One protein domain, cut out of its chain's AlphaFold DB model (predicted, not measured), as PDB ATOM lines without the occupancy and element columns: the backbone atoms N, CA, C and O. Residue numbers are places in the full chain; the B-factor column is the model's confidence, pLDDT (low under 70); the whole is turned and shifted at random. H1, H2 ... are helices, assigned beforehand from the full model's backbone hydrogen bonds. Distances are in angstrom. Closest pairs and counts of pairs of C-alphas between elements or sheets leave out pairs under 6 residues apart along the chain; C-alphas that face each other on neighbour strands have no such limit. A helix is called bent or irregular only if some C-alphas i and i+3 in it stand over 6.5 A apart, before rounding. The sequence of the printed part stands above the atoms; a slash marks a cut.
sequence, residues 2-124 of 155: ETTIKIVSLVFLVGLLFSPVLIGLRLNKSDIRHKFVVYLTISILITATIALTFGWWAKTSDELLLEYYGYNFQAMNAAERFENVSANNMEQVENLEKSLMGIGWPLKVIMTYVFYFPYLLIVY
ATOM      1  N   GLU A   2      42.770  54.029   9.794       76.06
ATOM      2  CA  GLU A   2      41.679  53.343   9.075       76.06
ATOM      3  C   GLU A   2      41.546  53.688   7.585       76.06
ATOM      4  O   GLU A   2      41.386  52.796   6.756       76.06
ATOM      5  N   THR A   3      41.592  54.975   7.219       82.06
ATOM      6  CA  THR A   3      41.395  55.403   5.824       82.06
ATOM      7  C   THR A   3      42.464  54.820   4.904       82.06
ATOM      8  O   THR A   3      42.154  54.380   3.802       82.06
ATOM      9  N   THR A   4      43.710  54.744   5.375       81.31
ATOM     10  CA  THR A   4      44.827  54.158   4.627       81.31
ATOM     11  C   THR A   4      44.607  52.669   4.390       81.31
ATOM     12  O   THR A   4      44.729  52.209   3.258       81.31
ATOM     13  N   ILE A   5      44.205  51.931   5.429       82.12
ATOM     14  CA  ILE A   5      43.884  50.500   5.331       82.12
ATOM     15  C   ILE A   5      42.735  50.281   4.337       82.12
ATOM     16  O   ILE A   5      42.839  49.435   3.450       82.12
ATOM     17  N   LYS A   6      41.672  51.095   4.413       83.75
ATOM     18  CA  LYS A   6      40.530  51.039   3.483       83.75
ATOM     19  C   LYS A   6      40.956  51.304   2.034       83.75
ATOM     20  O   LYS A   6      40.520  50.583   1.142       83.75
ATOM     21  N   ILE A   7      41.828  52.286   1.795       87.56
ATOM     22  CA  ILE A   7      42.345  52.608   0.453       87.56
ATOM     23  C   ILE A   7      43.182  51.458  -0.106       87.56
ATOM     24  O   ILE A   7      42.970  51.055  -1.248       87.56
ATOM     25  N   VAL A   8      44.107  50.901   0.680       85.62
ATOM     26  CA  VAL A   8      44.934  49.773   0.229       85.62
ATOM     27  C   VAL A   8      44.047  48.574  -0.107       85.62
ATOM     28  O   VAL A   8      44.188  47.984  -1.178       85.62
ATOM     29  N   SER A   9      43.063  48.275   0.743       84.56
ATOM     30  CA  SER A   9      42.105  47.200   0.487       84.56
ATOM     31  C   SER A   9      41.265  47.436  -0.772       84.56
ATOM     32  O   SER A   9      41.034  46.503  -1.541       84.56
ATOM     33  N   LEU A  10      40.860  48.683  -1.032       86.56
ATOM     34  CA  LEU A  10      40.159  49.069  -2.257       86.56
ATOM     35  C   LEU A  10      41.028  48.824  -3.500       86.56
ATOM     36  O   LEU A  10      40.547  48.263  -4.482       86.56
ATOM     37  N   VAL A  11      42.308  49.203  -3.456       87.00
ATOM     38  CA  VAL A  11      43.250  48.995  -4.568       87.00
ATOM     39  C   VAL A  11      43.427  47.506  -4.866       87.00
ATOM     40  O   VAL A  11      43.379  47.115  -6.033       87.00
ATOM     41  N   PHE A  12      43.562  46.662  -3.840       83.81
ATOM     42  CA  PHE A  12      43.621  45.208  -4.025       83.81
ATOM     43  C   PHE A  12      42.332  44.644  -4.629       83.81
ATOM     44  O   PHE A  12      42.402  43.813  -5.534       83.81
ATOM     45  N   LEU A  13      41.166  45.116  -4.180       84.12
ATOM     46  CA  LEU A  13      39.866  44.673  -4.690       84.12
ATOM     47  C   LEU A  13      39.691  45.036  -6.169       84.12
ATOM     48  O   LEU A  13      39.316  44.192  -6.982       84.12
ATOM     49  N   VAL A  14      40.029  46.273  -6.533       86.25
ATOM     50  CA  VAL A  14      40.050  46.733  -7.926       86.25
ATOM     51  C   VAL A  14      41.036  45.884  -8.734       86.25
ATOM     52  O   VAL A  14      40.670  45.343  -9.776       86.25
ATOM     53  N   GLY A  15      42.253  45.673  -8.233       82.12
ATOM     54  CA  GLY A  15      43.252  44.819  -8.880       82.12
ATOM     55  C   GLY A  15      42.754  43.393  -9.136       82.12
ATOM     56  O   GLY A  15      42.966  42.858 -10.223       82.12
ATOM     57  N   LEU A  16      42.035  42.797  -8.182       83.31
ATOM     58  CA  LEU A  16      41.474  41.451  -8.304       83.31
ATOM     59  C   LEU A  16      40.412  41.365  -9.413       83.31
ATOM     60  O   LEU A  16      40.424  40.405 -10.183       83.31
ATOM     61  N   LEU A  17      39.551  42.383  -9.532       83.25
ATOM     62  CA  LEU A  17      38.518  42.471 -10.572       83.25
ATOM     63  C   LEU A  17      39.101  42.738 -11.965       83.25
ATOM     64  O   LEU A  17      38.686  42.126 -12.948       83.25
ATOM     65  N   PHE A  18      40.085  43.633 -12.068       83.50
ATOM     66  CA  PHE A  18      40.700  43.985 -13.350       83.50
ATOM     67  C   PHE A  18      41.707  42.937 -13.843       83.50
ATOM     68  O   PHE A  18      41.928  42.830 -15.051       83.50
ATOM     69  N   SER A  19      42.290  42.139 -12.944       82.38
ATOM     70  CA  SER A  19      43.261  41.086 -13.269       82.38
ATOM     71  C   SER A  19      42.785  40.124 -14.374       82.38
ATOM     72  O   SER A  19      43.447  40.057 -15.418       82.38
ATOM     73  N   PRO A  20      41.630  39.436 -14.250       80.19
ATOM     74  CA  PRO A  20      41.153  38.533 -15.298       80.19
ATOM     75  C   PRO A  20      40.870  39.258 -16.621       80.19
ATOM     76  O   PRO A  20      41.171  38.725 -17.688       80.19
ATOM     77  N   VAL A  21      40.390  40.505 -16.577       80.12
ATOM     78  CA  VAL A  21      40.135  41.315 -17.781       80.12
ATOM     79  C   VAL A  21      41.440  41.612 -18.531       80.12
ATOM     80  O   VAL A  21      41.533  41.388 -19.739       80.12
ATOM     81  N   LEU A  22      42.481  42.061 -17.821       80.00
ATOM     82  CA  LEU A  22      43.806  42.345 -18.389       80.00
ATOM     83  C   LEU A  22      44.441  41.096 -19.017       80.00
ATOM     84  O   LEU A  22      45.014  41.166 -20.108       80.00
ATOM     85  N   ILE A  23      44.305  39.947 -18.352       79.25
ATOM     86  CA  ILE A  23      44.796  38.652 -18.835       79.25
ATOM     87  C   ILE A  23      44.064  38.254 -20.126       79.25
ATOM     88  O   ILE A  23      44.715  37.895 -21.110       79.25
ATOM     89  N   GLY A  24      42.734  38.398 -20.170       69.81
ATOM     90  CA  GLY A  24      41.916  38.115 -21.354       69.81
ATOM     91  C   GLY A  24      42.297  38.971 -22.565       69.81
ATOM     92  O   GLY A  24      42.453  38.454 -23.675       69.81
ATOM     93  N   LEU A  25      42.544  40.267 -22.351       74.06
ATOM     94  CA  LEU A  25      43.008  41.181 -23.399       74.06
ATOM     95  C   LEU A  25      44.401  40.802 -23.932       74.06
ATOM     96  O   LEU A  25      44.646  40.889 -25.138       74.06
ATOM     97  N   ARG A  26      45.315  40.364 -23.054       74.06
ATOM     98  CA  ARG A  26      46.691  40.000 -23.427       74.06
ATOM     99  C   ARG A  26      46.760  38.679 -24.192       74.06
ATOM    100  O   ARG A  26      47.435  38.608 -25.218       74.06
ATOM    101  N   LEU A  27      46.030  37.659 -23.738       71.56
ATOM    102  CA  LEU A  27      45.963  36.340 -24.381       71.56
ATOM    103  C   LEU A  27      45.315  36.383 -25.764       71.56
ATOM    104  O   LEU A  27      45.673  35.593 -26.635       71.56
ATOM    105  N   ASN A  28      44.416  37.336 -26.005       66.31
ATOM    106  CA  ASN A  28      43.775  37.487 -27.305       66.31
ATOM    107  C   ASN A  28      44.762  37.838 -28.441       66.31
ATOM    108  O   ASN A  28      44.510  37.490 -29.594       66.31
ATOM    109  N   LYS A  29      45.896  38.482 -28.126       65.94
ATOM    110  CA  LYS A  29      46.951  38.797 -29.108       65.94
ATOM    111  C   LYS A  29      47.818  37.591 -29.481       65.94
ATOM    112  O   LYS A  29      48.543  37.662 -30.464       65.94
ATOM    113  N   SER A  30      47.772  36.513 -28.701       65.12
ATOM    114  CA  SER A  30      48.608  35.332 -28.912       65.12
ATOM    115  C   SER A  30      47.853  34.261 -29.704       65.12
ATOM    116  O   SER A  30      46.655  34.046 -29.486       65.12
ATOM    117  N   ASP A  31      48.532  33.583 -30.629       67.75
ATOM    118  CA  ASP A  31      47.932  32.570 -31.506       67.75
ATOM    119  C   ASP A  31      48.005  31.155 -30.907       67.75
ATOM    120  O   ASP A  31      48.595  30.225 -31.447       67.75
ATOM    121  N   ILE A  32      47.450  31.008 -29.703       73.06
ATOM    122  CA  ILE A  32      47.474  29.749 -28.949       73.06
ATOM    123  C   ILE A  32      46.209  28.942 -29.268       73.06
ATOM    124  O   ILE A  32      45.107  29.486 -29.235       73.06
ATOM    125  N   ARG A  33      46.334  27.632 -29.517       70.50
ATOM    126  CA  ARG A  33      45.191  26.745 -29.828       70.50
ATOM    127  C   ARG A  33      44.168  26.624 -28.689       70.50
ATOM    128  O   ARG A  33      42.972  26.578 -28.947       70.50
ATOM    129  N   HIS A  34      44.617  26.617 -27.433       78.44
ATOM    130  CA  HIS A  34      43.761  26.419 -26.253       78.44
ATOM    131  C   HIS A  34      43.651  27.683 -25.383       78.44
ATOM    132  O   HIS A  34      43.910  27.641 -24.180       78.44
ATOM    133  N   LYS A  35      43.264  28.822 -25.983       76.94
ATOM    134  CA  LYS A  35      43.200  30.134 -25.293       76.94
ATOM    135  C   LYS A  35      42.365  30.098 -24.009       76.94
ATOM    136  O   LYS A  35      42.744  30.737 -23.036       76.94
ATOM    137  N   PHE A  36      41.284  29.314 -23.993       78.06
ATOM    138  CA  PHE A  36      40.417  29.149 -22.825       78.06
ATOM    139  C   PHE A  36      41.126  28.486 -21.638       78.06
ATOM    140  O   PHE A  36      41.111  29.031 -20.540       78.06
ATOM    141  N   VAL A  37      41.780  27.339 -21.858       80.62
ATOM    142  CA  VAL A  37      42.452  26.588 -20.784       80.62
ATOM    143  C   VAL A  37      43.616  27.399 -20.224       80.62
ATOM    144  O   VAL A  37      43.732  27.550 -19.014       80.62
ATOM    145  N   VAL A  38      44.422  28.008 -21.101       84.19
ATOM    146  CA  VAL A  38      45.549  28.857 -20.684       84.19
ATOM    147  C   VAL A  38      45.063  30.084 -19.907       84.19
ATOM    148  O   VAL A  38      45.633  30.416 -18.870       84.19
ATOM    149  N   TYR A  39      43.986  30.732 -20.364       84.12
ATOM    150  CA  TYR A  39      43.353  31.829 -19.633       84.12
ATOM    151  C   TYR A  39      42.902  31.387 -18.241       84.12
ATOM    152  O   TYR A  39      43.206  32.066 -17.264       84.12
ATOM    153  N   LEU A  40      42.204  30.256 -18.142       83.88
ATOM    154  CA  LEU A  40      41.658  29.764 -16.883       83.88
ATOM    155  C   LEU A  40      42.779  29.428 -15.892       83.88
ATOM    156  O   LEU A  40      42.734  29.865 -14.750       83.88
ATOM    157  N   THR A  41      43.834  28.741 -16.335       85.56
ATOM    158  CA  THR A  41      44.978  28.407 -15.475       85.56
ATOM    159  C   THR A  41      45.728  29.651 -15.001       85.56
ATOM    160  O   THR A  41      45.991  29.782 -13.809       85.56
ATOM    161  N   ILE A  42      46.054  30.585 -15.904       86.19
ATOM    162  CA  ILE A  42      46.811  31.796 -15.549       86.19
ATOM    163  C   ILE A  42      45.976  32.719 -14.663       86.19
ATOM    164  O   ILE A  42      46.491  33.237 -13.674       86.19
ATOM    165  N   SER A  43      44.697  32.915 -15.001       85.44
ATOM    166  CA  SER A  43      43.797  33.739 -14.193       85.44
ATOM    167  C   SER A  43      43.658  33.162 -12.796       85.44
ATOM    168  O   SER A  43      43.927  33.898 -11.857       85.44
ATOM    169  N   ILE A  44      43.379  31.859 -12.658       86.69
ATOM    170  CA  ILE A  44      43.271  31.207 -11.350       86.69
ATOM    171  C   ILE A  44      44.555  31.360 -10.542       86.69
ATOM    172  O   ILE A  44      44.487  31.718  -9.369       86.69
ATOM    173  N   LEU A  45      45.717  31.117 -11.155       88.75
ATOM    174  CA  LEU A  45      47.002  31.217 -10.469       88.75
ATOM    175  C   LEU A  45      47.234  32.641  -9.939       88.75
ATOM    176  O   LEU A  45      47.519  32.826  -8.759       88.75
ATOM    177  N   ILE A  46      47.048  33.651 -10.794       86.19
ATOM    178  CA  ILE A  46      47.257  35.057 -10.434       86.19
ATOM    179  C   ILE A  46      46.238  35.512  -9.386       86.19
ATOM    180  O   ILE A  46      46.619  36.127  -8.390       86.19
ATOM    181  N   THR A  47      44.949  35.221  -9.575       86.38
ATOM    182  CA  THR A  47      43.912  35.643  -8.628       86.38
ATOM    183  C   THR A  47      44.036  34.922  -7.295       86.38
ATOM    184  O   THR A  47      43.786  35.548  -6.272       86.38
ATOM    185  N   ALA A  48      44.486  33.663  -7.272       87.00
ATOM    186  CA  ALA A  48      44.780  32.950  -6.031       87.00
ATOM    187  C   ALA A  48      45.944  33.597  -5.269       87.00
ATOM    188  O   ALA A  48      45.820  33.840  -4.071       87.00
ATOM    189  N   THR A  49      47.046  33.941  -5.949       87.69
ATOM    190  CA  THR A  49      48.171  34.640  -5.308       87.69
ATOM    191  C   THR A  49      47.735  35.989  -4.739       87.69
ATOM    192  O   THR A  49      47.994  36.264  -3.570       87.69
ATOM    193  N   ILE A  50      47.013  36.800  -5.521       85.88
ATOM    194  CA  ILE A  50      46.509  38.103  -5.062       85.88
ATOM    195  C   ILE A  50      45.560  37.925  -3.872       85.88
ATOM    196  O   ILE A  50      45.676  38.651  -2.891       85.88
ATOM    197  N   ALA A  51      44.642  36.958  -3.932       86.75
ATOM    198  CA  ALA A  51      43.674  36.714  -2.868       86.75
ATOM    199  C   ALA A  51      44.342  36.242  -1.565       86.75
ATOM    200  O   ALA A  51      43.929  36.656  -0.483       86.75
ATOM    201  N   LEU A  52      45.399  35.427  -1.653       87.38
ATOM    202  CA  LEU A  52      46.185  35.020  -0.488       87.38
ATOM    203  C   LEU A  52      46.937  36.202   0.128       87.38
ATOM    204  O   LEU A  52      46.864  36.407   1.338       87.38
ATOM    205  N   THR A  53      47.608  37.016  -0.692       87.38
ATOM    206  CA  THR A  53      48.269  38.239  -0.215       87.38
ATOM    207  C   THR A  53      47.261  39.206   0.405       87.38
ATOM    208  O   THR A  53      47.541  39.785   1.450       87.38
ATOM    209  N   PHE A  54      46.072  39.335  -0.184       85.25
ATOM    210  CA  PHE A  54      44.996  40.173   0.335       85.25
ATOM    211  C   PHE A  54      44.466  39.671   1.682       85.25
ATOM    212  O   PHE A  54      44.298  40.463   2.602       85.25
ATOM    213  N   GLY A  55      44.246  38.362   1.830       85.44
ATOM    214  CA  GLY A  55      43.811  37.775   3.098       85.44
ATOM    215  C   GLY A  55      44.845  37.945   4.213       85.44
ATOM    216  O   GLY A  55      44.488  38.296   5.339       85.44
ATOM    217  N   TRP A  56      46.129  37.770   3.891       86.69
ATOM    218  CA  TRP A  56      47.223  38.034   4.825       86.69
ATOM    219  C   TRP A  56      47.310  39.519   5.209       86.69
ATOM    220  O   TRP A  56      47.440  39.851   6.391       86.69
ATOM    221  N   TRP A  57      47.174  40.418   4.230       85.56
ATOM    222  CA  TRP A  57      47.156  41.863   4.457       85.56
ATOM    223  C   TRP A  57      45.970  42.303   5.321       85.56
ATOM    224  O   TRP A  57      46.146  43.127   6.215       85.56
ATOM    225  N   ALA A  58      44.780  41.743   5.090       84.38
ATOM    226  CA  ALA A  58      43.582  42.048   5.866       84.38
ATOM    227  C   ALA A  58      43.774  41.701   7.349       84.38
ATOM    228  O   ALA A  58      43.574  42.560   8.199       84.38
ATOM    229  N   LYS A  59      44.282  40.497   7.655       85.00
ATOM    230  CA  LYS A  59      44.595  40.099   9.037       85.00
ATOM    231  C   LYS A  59      45.609  41.037   9.689       85.00
ATOM    232  O   LYS A  59      45.392  41.500  10.799       85.00
ATOM    233  N   THR A  60      46.698  41.322   8.978       85.62
ATOM    234  CA  THR A  60      47.764  42.201   9.482       85.62
ATOM    235  C   THR A  60      47.238  43.616   9.733       85.62
ATOM    236  O   THR A  60      47.612  44.259  10.707       85.62
ATOM    237  N   SER A  61      46.339  44.100   8.875       85.06
ATOM    238  CA  SER A  61      45.709  45.411   9.032       85.06
ATOM    239  C   SER A  61      44.778  45.465  10.242       85.06
ATOM    240  O   SER A  61      44.789  46.464  10.953       85.06
ATOM    241  N   ASP A  62      44.000  44.405  10.484       84.25
ATOM    242  CA  ASP A  62      43.106  44.301  11.643       84.25
ATOM    243  C   ASP A  62      43.908  44.237  12.957       84.25
ATOM    244  O   ASP A  62      43.559  44.913  13.924       84.25
ATOM    245  N   GLU A  63      45.021  43.496  12.982       84.25
ATOM    246  CA  GLU A  63      45.944  43.438  14.129       84.25
ATOM    247  C   GLU A  63      46.573  44.805  14.425       84.25
ATOM    248  O   GLU A  63      46.557  45.256  15.570       84.25
ATOM    249  N   LEU A  64      47.048  45.503  13.388       85.56
ATOM    250  CA  LEU A  64      47.609  46.851  13.514       85.56
ATOM    251  C   LEU A  64      46.566  47.859  14.029       85.56
ATOM    252  O   LEU A  64      46.889  48.782  14.775       85.56
ATOM    253  N   LEU A  65      45.302  47.695  13.625       83.81
ATOM    254  CA  LEU A  65      44.205  48.554  14.064       83.81
ATOM    255  C   LEU A  65      43.858  48.317  15.539       83.81
ATOM    256  O   LEU A  65      43.632  49.275  16.275       83.81
ATOM    257  N   LEU A  66      43.844  47.057  15.976       83.19
ATOM    258  CA  LEU A  66      43.651  46.687  17.378       83.19
ATOM    259  C   LEU A  66      44.761  47.257  18.265       83.19
ATOM    260  O   LEU A  66      44.465  47.861  19.294       83.19
ATOM    261  N   GLU A  67      46.019  47.141  17.838       83.38
ATOM    262  CA  GLU A  67      47.158  47.733  18.546       83.38
ATOM    263  C   GLU A  67      47.015  49.260  18.654       83.38
ATOM    264  O   GLU A  67      47.185  49.830  19.732       83.38
ATOM    265  N   TYR A  68      46.599  49.923  17.570       82.88
ATOM    266  CA  TYR A  68      46.333  51.364  17.569       82.88
ATOM    267  C   TYR A  68      45.200  51.770  18.525       82.88
ATOM    268  O   TYR A  68      45.242  52.851  19.111       82.88
ATOM    269  N   TYR A  69      44.195  50.913  18.707       82.44
ATOM    270  CA  TYR A  69      43.118  51.140  19.670       82.44
ATOM    271  C   TYR A  69      43.494  50.827  21.121       82.44
ATOM    272  O   TYR A  69      42.660  51.034  22.000       82.44
ATOM    273  N   GLY A  70      44.723  50.377  21.389       80.19
ATOM    274  CA  GLY A  70      45.182  50.031  22.732       80.19
ATOM    275  C   GLY A  70      44.785  48.621  23.173       80.19
ATOM    276  O   GLY A  70      44.830  48.322  24.365       80.19
ATOM    277  N   TYR A  71      44.395  47.747  22.239       80.62
ATOM    278  CA  TYR A  71      44.084  46.354  22.551       80.62
ATOM    279  C   TYR A  71      45.350  45.608  22.992       80.62
ATOM    280  O   TYR A  71      46.352  45.568  22.272       80.62
ATOM    281  N   ASN A  72      45.302  44.988  24.170       81.94
ATOM    282  CA  ASN A  72      46.440  44.255  24.713       81.94
ATOM    283  C   ASN A  72      46.373  42.765  24.346       81.94
ATOM    284  O   ASN A  72      45.694  41.980  25.006       81.94
ATOM    285  N   PHE A  73      47.142  42.349  23.336       79.12
ATOM    286  CA  PHE A  73      47.227  40.943  22.914       79.12
ATOM    287  C   PHE A  73      47.816  39.997  23.976       79.12
ATOM    288  O   PHE A  73      47.616  38.786  23.884       79.12
ATOM    289  N   GLN A  74      48.546  40.516  24.969       79.56
ATOM    290  CA  GLN A  74      49.199  39.719  26.017       79.56
ATOM    291  C   GLN A  74      48.361  39.584  27.296       79.56
ATOM    292  O   GLN A  74      48.729  38.820  28.186       79.56
ATOM    293  N   ALA A  75      47.241  40.300  27.401       80.50
ATOM    294  CA  ALA A  75      46.388  40.262  28.580       80.50
ATOM    295  C   ALA A  75      45.676  38.902  28.737       80.50
ATOM    296  O   ALA A  75      45.076  38.362  27.793       80.50
ATOM    297  N   MET A  76      45.720  38.360  29.960       76.12
ATOM    298  CA  MET A  76      45.100  37.074  30.310       76.12
ATOM    299  C   MET A  76      43.591  37.200  30.537       76.12
ATOM    300  O   MET A  76      42.866  36.235  30.300       76.12
ATOM    301  N   ASN A  77      43.111  38.381  30.938       81.75
ATOM    302  CA  ASN A  77      41.696  38.648  31.191       81.75
ATOM    303  C   ASN A  77      41.084  39.573  30.134       81.75
ATOM    304  O   ASN A  77      41.725  40.511  29.669       81.75
ATOM    305  N   ALA A  78      39.803  39.368  29.806       73.25
ATOM    306  CA  ALA A  78      39.081  40.238  28.873       73.25
ATOM    307  C   ALA A  78      39.072  41.705  29.340       73.25
ATOM    308  O   ALA A  78      39.309  42.599  28.540       73.25
ATOM    309  N   ALA A  79      38.897  41.962  30.640       76.69
ATOM    310  CA  ALA A  79      38.929  43.322  31.185       76.69
ATOM    311  C   ALA A  79      40.268  44.044  30.920       76.69
ATOM    312  O   ALA A  79      40.263  45.213  30.555       76.69
ATOM    313  N   GLU A  80      41.390  43.327  31.016       78.31
ATOM    314  CA  GLU A  80      42.741  43.847  30.741       78.31
ATOM    315  C   GLU A  80      43.005  44.016  29.231       78.31
ATOM    316  O   GLU A  80      43.780  44.878  28.820       78.31
ATOM    317  N   ARG A  81      42.345  43.221  28.374       77.38
ATOM    318  CA  ARG A  81      42.452  43.343  26.904       77.38
ATOM    319  C   ARG A  81      41.847  44.638  26.376       77.38
ATOM    320  O   ARG A  81      42.366  45.193  25.410       77.38
ATOM    321  N   PHE A  82      40.774  45.108  27.011       81.12
ATOM    322  CA  PHE A  82      40.036  46.315  26.625       81.12
ATOM    323  C   PHE A  82      40.352  47.539  27.499       81.12
ATOM    324  O   PHE A  82      39.774  48.598  27.274       81.12
ATOM    325  N   GLU A  83      41.263  47.426  28.469       79.38
ATOM    326  CA  GLU A  83      41.522  48.461  29.484       79.38
ATOM    327  C   GLU A  83      41.929  49.817  28.883       79.38
ATOM    328  O   GLU A  83      41.479  50.863  29.345       79.38
ATOM    329  N   ASN A  84      42.724  49.803  27.809       81.06
ATOM    330  CA  ASN A  84      43.190  51.021  27.134       81.06
ATOM    331  C   ASN A  84      42.323  51.417  25.926       81.06
ATOM    332  O   ASN A  84      42.637  52.385  25.229       81.06
ATOM    333  N   VAL A  85      41.238  50.683  25.665       80.94
ATOM    334  CA  VAL A  85      40.345  50.940  24.533       80.94
ATOM    335  C   VAL A  85      39.327  52.007  24.923       80.94
ATOM    336  O   VAL A  85      38.585  51.877  25.895       80.94
ATOM    337  N   SER A  86      39.248  53.074  24.127       82.62
ATOM    338  CA  SER A  86      38.235  54.119  24.316       82.62
ATOM    339  C   SER A  86      36.814  53.548  24.208       82.62
ATOM    340  O   SER A  86      36.516  52.793  23.282       82.62
ATOM    341  N   ALA A  87      35.910  53.977  25.097       78.00
ATOM    342  CA  ALA A  87      34.511  53.528  25.133       78.00
ATOM    343  C   ALA A  87      33.767  53.722  23.795       78.00
ATOM    344  O   ALA A  87      32.876  52.947  23.468       78.00
ATOM    345  N   ASN A  88      34.168  54.714  22.989       80.44
ATOM    346  CA  ASN A  88      33.577  54.970  21.671       80.44
ATOM    347  C   ASN A  88      33.987  53.935  20.600       80.44
ATOM    348  O   ASN A  88      33.330  53.817  19.572       80.44
ATOM    349  N   ASN A  89      35.070  53.187  20.834       81.94
ATOM    350  CA  ASN A  89      35.626  52.215  19.889       81.94
ATOM    351  C   ASN A  89      35.448  50.761  20.360       81.94
ATOM    352  O   ASN A  89      35.798  49.846  19.616       81.94
ATOM    353  N   MET A  90      34.890  50.530  21.556       81.00
ATOM    354  CA  MET A  90      34.706  49.186  22.127       81.00
ATOM    355  C   MET A  90      33.948  48.244  21.185       81.00
ATOM    356  O   MET A  90      34.405  47.129  20.946       81.00
ATOM    357  N   GLU A  91      32.850  48.706  20.582       83.75
ATOM    358  CA  GLU A  91      32.051  47.892  19.655       83.75
ATOM    359  C   GLU A  91      32.844  47.492  18.396       83.75
ATOM    360  O   GLU A  91      32.707  46.381  17.877       83.75
ATOM    361  N   GLN A  92      33.721  48.370  17.899       82.12
ATOM    362  CA  GLN A  92      34.564  48.062  16.742       82.12
ATOM    363  C   GLN A  92      35.638  47.028  17.089       82.12
ATOM    364  O   GLN A  92      35.847  46.084  16.326       82.12
ATOM    365  N   VAL A  93      36.294  47.188  18.241       82.69
ATOM    366  CA  VAL A  93      37.345  46.282  18.725       82.69
ATOM    367  C   VAL A  93      36.773  44.893  19.021       82.69
ATOM    368  O   VAL A  93      37.374  43.898  18.625       82.69
ATOM    369  N   GLU A  94      35.581  44.800  19.618       83.56
ATOM    370  CA  GLU A  94      34.911  43.516  19.874       83.56
ATOM    371  C   GLU A  94      34.575  42.774  18.567       83.56
ATOM    372  O   GLU A  94      34.778  41.563  18.443       83.56
ATOM    373  N   ASN A  95      34.100  43.500  17.550       83.88
ATOM    374  CA  ASN A  95      33.827  42.923  16.233       83.88
ATOM    375  C   ASN A  95      35.109  42.454  15.523       83.88
ATOM    376  O   ASN A  95      35.107  41.404  14.872       83.88
ATOM    377  N   LEU A  96      36.209  43.198  15.666       82.00
ATOM    378  CA  LEU A  96      37.525  42.821  15.144       82.00
ATOM    379  C   LEU A  96      38.075  41.576  15.847       82.00
ATOM    380  O   LEU A  96      38.526  40.657  15.166       82.00
ATOM    381  N   GLU A  97      37.968  41.491  17.176       82.38
ATOM    382  CA  GLU A  97      38.378  40.311  17.949       82.38
ATOM    383  C   GLU A  97      37.601  39.062  17.509       82.38
ATOM    384  O   GLU A  97      38.207  38.034  17.198       82.38
ATOM    385  N   LYS A  98      36.269  39.158  17.385       81.06
ATOM    386  CA  LYS A  98      35.430  38.056  16.878       81.06
ATOM    387  C   LYS A  98      35.818  37.635  15.458       81.06
ATOM    388  O   LYS A  98      35.790  36.447  15.143       81.06
ATOM    389  N   SER A  99      36.191  38.590  14.604       77.62
ATOM    390  CA  SER A  99      36.671  38.319  13.242       77.62
ATOM    391  C   SER A  99      38.037  37.618  13.235       77.62
ATOM    392  O   SER A  99      38.242  36.692  12.448       77.62
ATOM    393  N   LEU A 100      38.951  38.009  14.128       75.00
ATOM    394  CA  LEU A 100      40.302  37.451  14.259       75.00
ATOM    395  C   LEU A 100      40.333  36.060  14.903       75.00
ATOM    396  O   LEU A 100      41.128  35.220  14.485       75.00
ATOM    397  N   MET A 101      39.465  35.803  15.885       69.50
ATOM    398  CA  MET A 101      39.337  34.499  16.554       69.50
ATOM    399  C   MET A 101      38.464  33.491  15.793       69.50
ATOM    400  O   MET A 101      38.363  32.330  16.194       69.50
ATOM    401  N   GLY A 102      37.808  33.922  14.716       71.12
ATOM    402  CA  GLY A 102      36.954  33.083  13.883       71.12
ATOM    403  C   GLY A 102      37.720  32.150  12.935       71.12
ATOM    404  O   GLY A 102      38.909  31.873  13.084       71.12
ATOM    405  N   ILE A 103      37.010  31.652  11.917       73.44
ATOM    406  CA  ILE A 103      37.570  30.821  10.842       73.44
ATOM    407  C   ILE A 103      38.831  31.478  10.259       73.44
ATOM    408  O   ILE A 103      38.782  32.616   9.793       73.44
ATOM    409  N   GLY A 104      39.940  30.729  10.244       79.31
ATOM    410  CA  GLY A 104      41.232  31.215   9.767       79.31
ATOM    411  C   GLY A 104      41.145  31.894   8.397       79.31
ATOM    412  O   GLY A 104      40.475  31.410   7.478       79.31
ATOM    413  N   TRP A 105      41.871  33.005   8.252       81.69
ATOM    414  CA  TRP A 105      41.850  33.849   7.055       81.69
ATOM    415  C   TRP A 105      42.030  33.097   5.718       81.69
ATOM    416  O   TRP A 105      41.324  33.458   4.771       81.69
ATOM    417  N   PRO A 106      42.861  32.031   5.589       83.25
ATOM    418  CA  PRO A 106      43.013  31.340   4.309       83.25
ATOM    419  C   PRO A 106      41.721  30.631   3.897       83.25
ATOM    420  O   PRO A 106      41.355  30.626   2.724       83.25
ATOM    421  N   LEU A 107      40.993  30.072   4.866       83.44
ATOM    422  CA  LEU A 107      39.747  29.359   4.605       83.44
ATOM    423  C   LEU A 107      38.639  30.323   4.167       83.44
ATOM    424  O   LEU A 107      37.878  30.008   3.253       83.44
ATOM    425  N   LYS A 108      38.594  31.524   4.758       84.25
ATOM    426  CA  LYS A 108      37.671  32.593   4.350       84.25
ATOM    427  C   LYS A 108      37.910  33.004   2.895       84.25
ATOM    428  O   LYS A 108      36.958  33.100   2.125       84.25
ATOM    429  N   VAL A 109      39.176  33.156   2.500       85.62
ATOM    430  CA  VAL A 109      39.557  33.459   1.112       85.62
ATOM    431  C   VAL A 109      39.108  32.351   0.155       85.62
ATOM    432  O   VAL A 109      38.495  32.653  -0.867       85.62
ATOM    433  N   ILE A 110      39.348  31.080   0.492       85.62
ATOM    434  CA  ILE A 110      38.957  29.934  -0.348       85.62
ATOM    435  C   ILE A 110      37.433  29.865  -0.521       85.62
ATOM    436  O   ILE A 110      36.954  29.703  -1.641       85.62
ATOM    437  N   MET A 111      36.668  30.043   0.559       86.12
ATOM    438  CA  MET A 111      35.199  30.073   0.518       86.12
ATOM    439  C   MET A 111      34.685  31.162  -0.428       86.12
ATOM    440  O   MET A 111      33.861  30.893  -1.301       86.12
ATOM    441  N   THR A 112      35.202  32.388  -0.305       84.62
ATOM    442  CA  THR A 112      34.834  33.495  -1.199       84.62
ATOM    443  C   THR A 112      35.258  33.225  -2.644       84.62
ATOM    444  O   THR A 112      34.552  33.596  -3.580       84.62
ATOM    445  N   TYR A 113      36.374  32.525  -2.845       83.19
ATOM    446  CA  TYR A 113      36.889  32.202  -4.171       83.19
ATOM    447  C   TYR A 113      35.974  31.258  -4.966       83.19
ATOM    448  O   TYR A 113      35.848  31.412  -6.181       83.19
ATOM    449  N   VAL A 114      35.268  30.336  -4.302       85.00
ATOM    450  CA  VAL A 114      34.265  29.471  -4.956       85.00
ATOM    451  C   VAL A 114      33.170  30.310  -5.623       85.00
ATOM    452  O   VAL A 114      32.788  30.038  -6.761       85.00
ATOM    453  N   PHE A 115      32.725  31.386  -4.969       84.38
ATOM    454  CA  PHE A 115      31.757  32.329  -5.537       84.38
ATOM    455  C   PHE A 115      32.351  33.228  -6.629       84.38
ATOM    456  O   PHE A 115      31.612  33.763  -7.454       84.38
ATOM    457  N   TYR A 116      33.676  33.382  -6.668       81.81
ATOM    458  CA  TYR A 116      34.380  34.146  -7.699       81.81
ATOM    459  C   TYR A 116      34.572  33.354  -9.003       81.81
ATOM    460  O   TYR A 116      34.728  33.931 -10.078       81.81
ATOM    461  N   PHE A 117      34.520  32.024  -8.949       81.12
ATOM    462  CA  PHE A 117      34.733  31.177 -10.122       81.12
ATOM    463  C   PHE A 117      33.734  31.428 -11.279       81.12
ATOM    464  O   PHE A 117      34.183  31.583 -12.418       81.12
ATOM    465  N   PRO A 118      32.409  31.569 -11.046       85.75
ATOM    466  CA  PRO A 118      31.457  31.944 -12.097       85.75
ATOM    467  C   PRO A 118      31.781  33.288 -12.765       85.75
ATOM    468  O   PRO A 118      31.586  33.444 -13.970       85.75
ATOM    469  N   TYR A 119      32.318  34.250 -12.007       83.88
ATOM    470  CA  TYR A 119      32.702  35.558 -12.538       83.88
ATOM    471  C   TYR A 119      33.821  35.443 -13.584       83.88
ATOM    472  O   TYR A 119      33.728  36.056 -14.649       83.88
ATOM    473  N   LEU A 120      34.829  34.592 -13.349       82.56
ATOM    474  CA  LEU A 120      35.921  34.359 -14.306       82.56
ATOM    475  C   LEU A 120      35.411  33.867 -15.671       82.56
ATOM    476  O   LEU A 120      35.918  34.299 -16.713       82.56
ATOM    477  N   LEU A 121      34.389  33.005 -15.671       83.06
ATOM    478  CA  LEU A 121      33.759  32.474 -16.886       83.06
ATOM    479  C   LEU A 121      32.964  33.546 -17.646       83.06
ATOM    480  O   LEU A 121      33.028  33.616 -18.879       83.06
ATOM    481  N   ILE A 122      32.249  34.408 -16.919       84.25
ATOM    482  CA  ILE A 122      31.491  35.525 -17.500       84.25
ATOM    483  C   ILE A 122      32.447  36.534 -18.145       84.25
ATOM    484  O   ILE A 122      32.235  36.934 -19.291       84.25
ATOM    485  N   VAL A 123      33.533  36.899 -17.456       83.31
ATOM    486  CA  VAL A 123      34.553  37.828 -17.976       83.31
ATOM    487  C   VAL A 123      35.194  37.291 -19.253       83.31
ATOM    488  O   VAL A 123      35.349  38.037 -20.225       83.31
ATOM    489  N   TYR A 124      35.523  35.999 -19.293       81.19
ATOM    490  CA  TYR A 124      36.053  35.374 -20.503       81.19
ATOM    491  C   TYR A 124      35.060  35.470 -21.671       81.19
ATOM    492  O   TYR A 124      35.420  35.918 -22.763       81.19
TER     493      TYR A 124
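AT A GLANCE: This is residues 2 to 124 of the 155 residues of an uncharacterized protein of Flavobacterium sp. (UniProt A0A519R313). One long helix, H2, runs most of the length of a rod; H1, bent, folds back along it, while H4 and H5, following each other, run back along another side of H2. The short H3 lies beyond the end of H2 at one end of the rod, and residues 29 to 34 stick out at the other. The printed part has 123 residues with five named helices, H1 to H5 in chain order, and no named strand: the class is all helix. It is loose, with a radius of gyration of the C-alphas of 19.3 A, and spans 64 by 25 by 20 A.

IN THESE COORDINATES: H2, residues 35 to 68, is 47.9 A long, from C-alpha 35 at (43.200, 30.134, -25.293) to C-alpha 68 at (46.333, 51.364, 17.569). H1, residues 2 to 27, was assigned as one helix by its hydrogen bonds but is bent, with C-alphas 17 and 20 6.7 A apart; its arms are H1a, residues 2 to 17, 22.7 A, and H1b, residues 20 to 27, 10.5 A. H3 is residues 78 to 81, 5.0 A, and H4 residues 90 to 100, 15.2 A. H5, residues 105 to 124, is 28.2 A long, ends at C-alpha 124 (36.053, 35.374, -20.503), has a kink of 44 degrees near residue 115 and is only just irregular, C-alphas 115 and 118 being 6.6 A apart.

HOW THE PARTS SIT: H2 is the hub, touching three other helices. H1a touches it at a shallow tilt of 8 degrees, opposite ways, the closest C-alphas being Leu 16 and Thr 47, 6.3 A. H1b forms a helical hairpin with residues 35 to 47 of H2, at a tilt of 36 degrees, only just steep; Pro 20 and Ser 43 have the closest C-alphas, 5.6 A. H5 touches H2 at 37 degrees, only just steep, opposite ways, closest at the C-alphas of Gly 55 and Trp 105, 5.9 A. Residues 59 to 66 of H2 touch H4 at a steep tilt of 42 degrees, with the C-alphas of Leu 66 and Val 93 closest, 6.5 A. Residues 120 to 124 of H5 touch H1b, the closest C-alphas being Gly 24 and Tyr 124, 6.5 A. Helix packing is mostly crossed, with 1 of 5 touching pairs at a shallow tilt. H3 touches no helix. Every O i to N i+4 pair is within hydrogen-bond range in H1a, H1b, H2 and H4, and 12 of 16 in H5; H3 is too short for such a pair.

THE WHOLE: The farthest C-alphas, Asp 31 and Ala 79, are 64.2 A apart. The printed part has no cut; the link from H4 to H5 is tight, the others short. Mean pLDDT of the printed part is 81.5, with residues 24, 28 to 31 and 101 under 70.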